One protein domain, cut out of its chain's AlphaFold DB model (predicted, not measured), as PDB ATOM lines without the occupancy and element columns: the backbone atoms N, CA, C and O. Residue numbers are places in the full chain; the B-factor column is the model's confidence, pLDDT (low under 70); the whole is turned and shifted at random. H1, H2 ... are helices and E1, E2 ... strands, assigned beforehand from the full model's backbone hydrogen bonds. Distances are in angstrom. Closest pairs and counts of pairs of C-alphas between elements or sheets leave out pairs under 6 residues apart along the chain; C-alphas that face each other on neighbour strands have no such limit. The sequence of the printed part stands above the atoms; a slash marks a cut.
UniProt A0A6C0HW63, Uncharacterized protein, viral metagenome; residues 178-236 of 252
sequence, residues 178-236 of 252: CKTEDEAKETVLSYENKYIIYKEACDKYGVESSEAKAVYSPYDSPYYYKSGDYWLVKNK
ATOM      1  N   CYS A 178     165.456 227.546 242.323       98.31
ATOM      2  CA  CYS A 178     164.078 227.994 242.134       98.31
ATOM      3  C   CYS A 178     163.771 229.144 243.107       98.31
ATOM      4  O   CYS A 178     164.109 229.074 244.291       98.31
ATOM      5  N   LYS A 179     163.125 230.211 242.628       97.44
ATOM      6  CA  LYS A 179     162.760 231.395 243.429       97.44
ATOM      7  C   LYS A 179     161.446 231.213 244.179       97.44
ATOM      8  O   LYS A 179     161.209 231.874 245.185       97.44
ATOM      9  N   THR A 180     160.577 230.337 243.686       98.19
ATOM     10  CA  THR A 180     159.271 230.050 244.288       98.19
ATOM     11  C   THR A 180     159.079 228.552 244.476       98.19
ATOM     12  O   THR A 180     159.750 227.740 243.838       98.19
ATOM     13  N   GLU A 181     158.160 228.183 245.365       98.44
ATOM     14  CA  GLU A 181     157.803 226.779 245.574       98.44
ATOM     15  C   GLU A 181     157.166 226.179 244.316       98.44
ATOM     16  O   GLU A 181     157.439 225.032 243.971       98.44
ATOM     17  N   ASP A 182     156.351 226.964 243.609       98.56
ATOM     18  CA  ASP A 182     155.683 226.520 242.386       98.56
ATOM     19  C   ASP A 182     156.698 226.231 241.275       98.56
ATOM     20  O   ASP A 182     156.647 225.163 240.673       98.56
ATOM     21  N   GLU A 183     157.715 227.080 241.104       98.50
ATOM     22  CA  GLU A 183     158.835 226.807 240.191       98.50
ATOM     23  C   GLU A 183     159.585 225.512 240.561       98.50
ATOM     24  O   GLU A 183     159.996 224.746 239.684       98.50
ATOM     25  N   ALA A 184     159.745 225.224 241.857       98.62
ATOM     26  CA  ALA A 184     160.377 223.989 242.315       98.62
ATOM     27  C   ALA A 184     159.512 222.751 242.026       98.62
ATOM     28  O   ALA A 184     160.041 221.728 241.582       98.62
ATOM     29  N   LYS A 185     158.187 222.850 242.212       98.75
ATOM     30  CA  LYS A 185     157.220 221.803 241.839       98.75
ATOM     31  C   LYS A 185     157.253 221.538 240.336       98.75
ATOM     32  O   LYS A 185     157.386 220.388 239.925       98.75
ATOM     33  N   GLU A 186     157.197 222.588 239.522       98.69
ATOM     34  CA  GLU A 186     157.276 222.487 238.062       98.69
ATOM     35  C   GLU A 186     158.613 221.895 237.604       98.69
ATOM     36  O   GLU A 186     158.658 221.075 236.684       98.69
ATOM     37  N   THR A 187     159.708 222.234 238.287       98.19
ATOM     38  CA  THR A 187     161.023 221.646 238.018       98.19
ATOM     39  C   THR A 187     161.059 220.155 238.334       98.19
ATOM     40  O   THR A 187     161.555 219.384 237.511       98.19
ATOM     41  N   VAL A 188     160.503 219.714 239.468       98.50
ATOM     42  CA  VAL A 188     160.383 218.279 239.780       98.50
ATOM     43  C   VAL A 188     159.582 217.554 238.702       98.50
ATOM     44  O   VAL A 188     160.097 216.591 238.134       98.50
ATOM     45  N   LEU A 189     158.405 218.070 238.331       98.06
ATOM     46  CA  LEU A 189     157.577 217.496 237.262       98.06
ATOM     47  C   LEU A 189     158.333 217.424 235.922       98.06
ATOM     48  O   LEU A 189     158.230 216.438 235.191       98.06
ATOM     49  N   SER A 190     159.133 218.444 235.593       96.31
ATOM     50  CA  SER A 190     159.987 218.438 234.397       96.31
ATOM     51  C   SER A 190     160.981 217.275 234.413       96.31
ATOM     52  O   SER A 190     161.162 216.607 233.393       96.31
ATOM     53  N   TYR A 191     161.625 217.014 235.554       95.69
ATOM     54  CA  TYR A 191     162.579 215.915 235.694       95.69
ATOM     55  C   TYR A 191     161.909 214.538 235.707       95.69
ATOM     56  O   TYR A 191     162.428 213.636 235.055       95.69
ATOM     57  N   GLU A 192     160.748 214.386 236.350       95.88
ATOM     58  CA  GLU A 192     159.962 213.143 236.316       95.88
ATOM     59  C   GLU A 192     159.587 212.763 234.875       95.88
ATOM     60  O   GLU A 192     159.839 211.641 234.435       95.88
ATOM     61  N   ASN A 193     159.086 213.725 234.093       94.25
ATOM     62  CA  ASN A 193     158.761 213.504 232.683       94.25
ATOM     63  C   ASN A 193     160.001 213.146 231.852       94.25
ATOM     64  O   ASN A 193     159.970 212.214 231.049       94.25
ATOM     65  N   LYS A 194     161.120 213.852 232.059       92.69
ATOM     66  CA  LYS A 194     162.385 213.542 231.372       92.69
ATOM     67  C   LYS A 194     162.909 212.146 231.722       92.69
ATOM     68  O   LYS A 194     163.523 211.522 230.858       92.69
ATOM     69  N   TYR A 195     162.671 211.666 232.943       92.69
ATOM     70  CA  TYR A 195     163.055 210.323 233.375       92.69
ATOM     71  C   TYR A 195     162.195 209.227 232.743       92.69
ATOM     72  O   TYR A 195     162.735 208.207 232.320       92.69
ATOM     73  N   ILE A 196     160.884 209.446 232.602       91.69
ATOM     74  CA  ILE A 196     159.998 208.519 231.877       91.69
ATOM     75  C   ILE A 196     160.498 208.337 230.440       91.69
ATOM     76  O   ILE A 196     160.727 207.211 230.003       91.69
ATOM     77  N   ILE A 197     160.766 209.442 229.739       89.06
ATOM     78  CA  ILE A 197     161.253 209.397 228.354       89.06
ATOM     79  C   ILE A 197     162.643 208.739 228.281       89.06
ATOM     80  O   ILE A 197     162.899 207.938 227.383       89.06
ATOM     81  N   TYR A 198     163.531 209.033 229.241       88.06
ATOM     82  CA  TYR A 198     164.830 208.361 229.359       88.06
ATOM     83  C   TYR A 198     164.657 206.840 229.453       88.06
ATOM     84  O   TYR A 198     165.273 206.098 228.691       88.06
ATOM     85  N   LYS A 199     163.776 206.375 230.344       88.19
ATOM     86  CA  LYS A 199     163.496 204.954 230.555       88.19
ATOM     87  C   LYS A 199     162.949 204.271 229.304       88.19
ATOM     88  O   LYS A 199     163.467 203.222 228.930       88.19
ATOM     89  N   GLU A 200     161.980 204.882 228.631       88.25
ATOM     90  CA  GLU A 200     161.429 204.359 227.375       88.25
ATOM     91  C   GLU A 200     162.494 204.259 226.272       88.25
ATOM     92  O   GLU A 200     162.539 203.275 225.528       88.25
ATOM     93  N   ALA A 201     163.386 205.251 226.172       85.00
ATOM     94  CA  ALA A 201     164.480 205.238 225.209       85.00
ATOM     95  C   ALA A 201     165.503 204.132 225.513       85.00
ATOM     96  O   ALA A 201     165.926 203.426 224.591       85.00
ATOM     97  N   CYS A 202     165.877 203.940 226.783       84.56
ATOM     98  CA  CYS A 202     166.756 202.846 227.198       84.56
ATOM     99  C   CYS A 202     166.140 201.482 226.868       84.56
ATOM    100  O   CYS A 202     166.817 200.638 226.285       84.56
ATOM    101  N   ASP A 203     164.856 201.287 227.171       86.12
ATOM    102  CA  ASP A 203     164.176 200.007 226.956       86.12
ATOM    103  C   ASP A 203     164.024 199.689 225.451       86.12
ATOM    104  O   ASP A 203     164.123 198.532 225.042       86.12
ATOM    105  N   LYS A 204     163.829 200.711 224.603       84.75
ATOM    106  CA  LYS A 204     163.636 200.544 223.152       84.75
ATOM    107  C   LYS A 204     164.935 200.444 222.351       84.75
ATOM    108  O   LYS A 204     164.972 199.741 221.342       84.75
ATOM    109  N   TYR A 205     165.968 201.183 222.746       82.62
ATOM    110  CA  TYR A 205     167.169 201.387 221.927       82.62
ATOM    111  C   TYR A 205     168.480 201.045 222.649       82.62
ATOM    112  O   TYR A 205     169.538 201.139 222.032       82.62
ATOM    113  N   GLY A 206     168.445 200.674 223.934       76.56
ATOM    114  CA  GLY A 206     169.650 200.386 224.719       76.56
ATOM    115  C   GLY A 206     170.551 201.605 224.930       76.56
ATOM    116  O   GLY A 206     171.763 201.454 225.068       76.56
ATOM    117  N   VAL A 207     169.993 202.823 224.896       67.50
ATOM    118  CA  VAL A 207     170.798 204.049 224.977       67.50
ATOM    119  C   VAL A 207     171.227 204.310 226.418       67.50
ATOM    120  O   VAL A 207     170.514 204.935 227.194       67.50
ATOM    121  N   GLU A 208     172.421 203.852 226.771       65.12
ATOM    122  CA  GLU A 208     173.151 204.294 227.958       65.12
ATOM    123  C   GLU A 208     174.393 205.073 227.510       65.12
ATOM    124  O   GLU A 208     175.519 204.596 227.613       65.12
ATOM    125  N   SER A 209     174.201 206.273 226.953       63.56
ATOM    126  CA  SER A 209     175.317 207.124 226.514       63.56
ATOM    127  C   SER A 209     175.273 208.525 227.129       63.56
ATOM    128  O   SER A 209     174.243 208.983 227.634       63.56
ATOM    129  N   SER A 210     176.416 209.210 227.113       59.59
ATOM    130  CA  SER A 210     176.567 210.623 227.488       59.59
ATOM    131  C   SER A 210     175.639 211.538 226.686       59.59
ATOM    132  O   SER A 210     175.053 212.462 227.242       59.59
ATOM    133  N   GLU A 211     175.444 211.242 225.403       57.19
ATOM    134  CA  GLU A 211     174.615 212.023 224.480       57.19
ATOM    135  C   GLU A 211     173.121 211.841 224.785       57.19
ATOM    136  O   GLU A 211     172.356 212.804 224.743       57.19
ATOM    137  N   ALA A 212     172.699 210.636 225.192       59.78
ATOM    138  CA  ALA A 212     171.330 210.395 225.652       59.78
ATOM    139  C   ALA A 212     171.006 211.181 226.927       59.78
ATOM    140  O   ALA A 212     169.907 211.711 227.052       59.78
ATOM    141  N   LYS A 213     171.978 211.323 227.838       62.62
ATOM    142  CA  LYS A 213     171.844 212.125 229.068       62.62
ATOM    143  C   LYS A 213     171.741 213.635 228.808       62.62
ATOM    144  O   LYS A 213     171.327 214.373 229.703       62.62
ATOM    145  N   ALA A 214     172.128 214.098 227.617       55.19
ATOM    146  CA  ALA A 214     171.998 215.497 227.212       55.19
ATOM    147  C   ALA A 214     170.572 215.838 226.740       55.19
ATOM    148  O   ALA A 214     170.123 216.969 226.916       55.19
ATOM    149  N   VAL A 215     169.849 214.858 226.184       61.59
ATOM    150  CA  VAL A 215     168.473 215.015 225.674       61.59
ATOM    151  C   VAL A 215     167.433 214.534 226.695       61.59
ATOM    152  O   VAL A 215     166.369 215.135 226.842       61.59
ATOM    153  N   TYR A 216     167.760 213.483 227.444       77.62
ATOM    154  CA  TYR A 216     166.892 212.814 228.406       77.62
ATOM    155  C   TYR A 216     167.536 212.818 229.790       77.62
ATOM    156  O   TYR A 216     168.750 212.686 229.925       77.62
ATOM    157  N   SER A 217     166.740 212.981 230.847       87.00
ATOM    158  CA  SER A 217     167.301 213.106 232.191       87.00
ATOM    159  C   SER A 217     167.300 211.769 232.930       87.00
ATOM    160  O   SER A 217     166.228 211.210 233.127       87.00
ATOM    161  N   PRO A 218     168.454 211.275 233.418       89.06
ATOM    162  CA  PRO A 218     168.526 210.005 234.140       89.06
ATOM    163  C   PRO A 218     168.152 210.126 235.631       89.06
ATOM    164  O   PRO A 218     168.418 209.204 236.398       89.06
ATOM    165  N   TYR A 219     167.624 211.269 236.079       93.62
ATOM    166  CA  TYR A 219     167.327 211.509 237.494       93.62
ATOM    167  C   TYR A 219     165.943 210.966 237.851       93.62
ATOM    168  O   TYR A 219     164.922 211.527 237.474       93.62
ATOM    169  N   ASP A 220     165.956 209.859 238.580       94.62
ATOM    170  CA  ASP A 220     164.834 208.978 238.904       94.62
ATOM    171  C   ASP A 220     163.942 209.461 240.049       94.62
ATOM    172  O   ASP A 220     162.792 209.052 240.178       94.62
ATOM    173  N   SER A 221     164.493 210.289 240.927       97.12
ATOM    174  CA  SER A 221     163.905 210.622 242.217       97.12
ATOM    175  C   SER A 221     164.052 212.115 242.538       97.12
ATOM    176  O   SER A 221     164.590 212.471 243.598       97.12
ATOM    177  N   PRO A 222     163.602 213.016 241.639       97.88
ATOM    178  CA  PRO A 222     163.642 214.445 241.895       97.88
ATOM    179  C   PRO A 222     162.768 214.802 243.105       97.88
ATOM    180  O   PRO A 222     161.691 214.256 243.326       97.88
ATOM    181  N   TYR A 223     163.252 215.722 243.927       98.38
ATOM    182  CA  TYR A 223     162.520 216.283 245.055       98.38
ATOM    183  C   TYR A 223     163.005 217.698 245.324       98.38
ATOM    184  O   TYR A 223     164.096 218.071 244.891       98.38
ATOM    185  N   TYR A 224     162.218 218.467 246.071       98.31
ATOM    186  CA  TYR A 224     162.591 219.819 246.452       98.31
ATOM    187  C   TYR A 224     162.490 220.061 247.957       98.31
ATOM    188  O   TYR A 224     161.795 219.338 248.674       98.31
ATOM    189  N   TYR A 225     163.198 221.082 248.432       97.81
ATOM    190  CA  TYR A 225     163.099 221.606 249.794       97.81
ATOM    191  C   TYR A 225     163.505 223.083 249.828       97.81
ATOM    192  O   TYR A 225     164.212 223.569 248.942       97.81
ATOM    193  N   LYS A 226     163.031 223.808 250.845       97.25
ATOM    194  CA  LYS A 226     163.362 225.222 251.047       97.25
ATOM    195  C   LYS A 226     164.756 225.362 251.664       97.25
ATOM    196  O   LYS A 226     165.063 224.659 252.624       97.25
ATOM    197  N   SER A 227     165.558 226.293 251.155       95.19
ATOM    198  CA  SER A 227     166.879 226.646 251.681       95.19
ATOM    199  C   SER A 227     167.074 228.160 251.614       95.19
ATOM    200  O   SER A 227     167.182 228.743 250.533       95.19
ATOM    201  N   GLY A 228     167.060 228.812 252.779       91.56
ATOM    202  CA  GLY A 228     167.025 230.273 252.861       91.56
ATOM    203  C   GLY A 228     165.825 230.852 252.105       91.56
ATOM    204  O   GLY A 228     164.677 230.460 252.346       91.56
ATOM    205  N   ASP A 229     166.109 231.759 251.173       94.12
ATOM    206  CA  ASP A 229     165.117 232.429 250.323       94.12
ATOM    207  C   ASP A 229     164.789 231.659 249.032       94.12
ATOM    208  O   ASP A 229     163.952 232.098 248.243       94.12
ATOM    209  N   TYR A 230     165.425 230.507 248.813       97.19
ATOM    210  CA  TYR A 230     165.301 229.716 247.591       97.19
ATOM    211  C   TYR A 230     164.691 228.340 247.850       97.19
ATOM    212  O   TYR A 230     164.546 227.869 248.982       97.19
ATOM    213  N   TRP A 231     164.383 227.663 246.751       98.12
ATOM    214  CA  TRP A 231     164.010 226.262 246.717       98.12
ATOM    215  C   TRP A 231     165.037 225.481 245.904       98.12
ATOM    216  O   TRP A 231     165.346 225.821 244.758       98.12
ATOM    217  N   LEU A 232     165.578 224.429 246.512       97.31
ATOM    218  CA  LEU A 232     166.510 223.522 245.861       97.31
ATOM    219  C   LEU A 232     165.766 222.322 245.328       97.31
ATOM    220  O   LEU A 232     164.979 221.723 246.055       97.31
ATOM    221  N   VAL A 233     166.110 221.919 244.110       98.06
ATOM    222  CA  VAL A 233     165.695 220.639 243.545       98.06
ATOM    223  C   VAL A 233     166.907 219.719 243.502       98.06
ATOM    224  O   VAL A 233     167.973 220.101 243.017       98.06
ATOM    225  N   LYS A 234     166.775 218.504 244.030       97.44
ATOM    226  CA  LYS A 234     167.832 217.488 244.048       97.44
ATOM    227  C   LYS A 234     167.280 216.143 243.601       97.44
ATOM    228  O   LYS A 234     166.078 215.915 243.644       97.44
ATOM    229  N   ASN A 235     168.166 215.239 243.209       97.12
ATOM    230  CA  ASN A 235     167.826 213.835 243.005       97.12
ATOM    231  C   ASN A 235     168.164 213.025 244.265       97.12
ATOM    232  O   ASN A 235     169.305 213.101 244.727       97.12
ATOM    233  N   LYS A 236     167.230 212.241 244.824       97.06
ATOM    234  CA  LYS A 236     167.483 211.474 246.065       97.06
ATOM    235  C   LYS A 236     168.572 210.422 245.866       97.06
ATOM    236  O   LYS A 236     169.482 210.348 246.685       97.06
TER     237      LYS A 236
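This is residues 178 to 236 of the 252 residues of an uncharacterized protein of viral metagenome (UniProt A0A6C0HW63). One long helix, H1, runs along most of the length of a rod, and a two-stranded hairpin, E1 and E2, packs beside its first part, residues 181 to 195. The chain folds back from the far end of H1 through a very short helix, H2, and E1 then runs back along H1. The printed part has 59 residues with two named helices and two named strands, in the order H1, H2, E1, E2; the sheet, in the order E1 - E2, is antiparallel, and the class is mixed, helices and strands. The whole is loose, with a radius of gyration of the C-alphas of 13.1 A and spans of 42 by 17 by 17 A.

The printed part begins at Cys 178. H1 holds residues 181 to 205 and is 35.9 A long from first to last C-alpha, from C-alpha 181 at (157.803, 226.779, 245.574) to C-alpha 205 at (167.169, 201.387, 221.927). H2 follows with residues 212 to 215. E1 holds residues 222 to 227 and is 16.0 A long. E2 holds residues 230 to 235, is 16.7 A long, and ends with C-alpha 235 at (167.826, 213.835, 243.005).

H1 and E1 have 8 pairs of C-alphas within 8 A, the closest being those of Val 188 and Pro 222, 5.5 A apart. H1 and E2 have 6 such pairs, the closest being the C-alphas of Ala 184 and Trp 231, 6.1 A apart. E1 and E2 form a hairpin, antiparallel with 151 degrees between their directions. N 223 and O 234 are within hydrogen-bond range at 2.8 A, and so are N 232 and O 225 at 2.9 A. The C-alphas of residues 224 and 233, which face each other, are 4.3 A apart. H1 and H2 are close but not clearly touching, with the C-alphas of Tyr 198 and Ala 212 the closest at 7.8 A. H2 and E2 are apart. In H1 every O i to N i+4 pair is within hydrogen-bond range; H2, with four residues, is too short for such a pair, and its one O i to N i+3 pair is within range.

The two C-alphas farthest apart are those of Tyr 205 and Gly 228, 42.3 A. The first and last printed C-alphas, of Cys 178 and Lys 236, are 17.3 A apart. The printed part has no cut. The link from E1 to E2 is tight, those from H1 to H2 and from H2 to E1 are short, and no link is long. The mean pLDDT of the printed part is 88.8; residues 207 to 215, of which 212 to 215 belong to H2, are under 70.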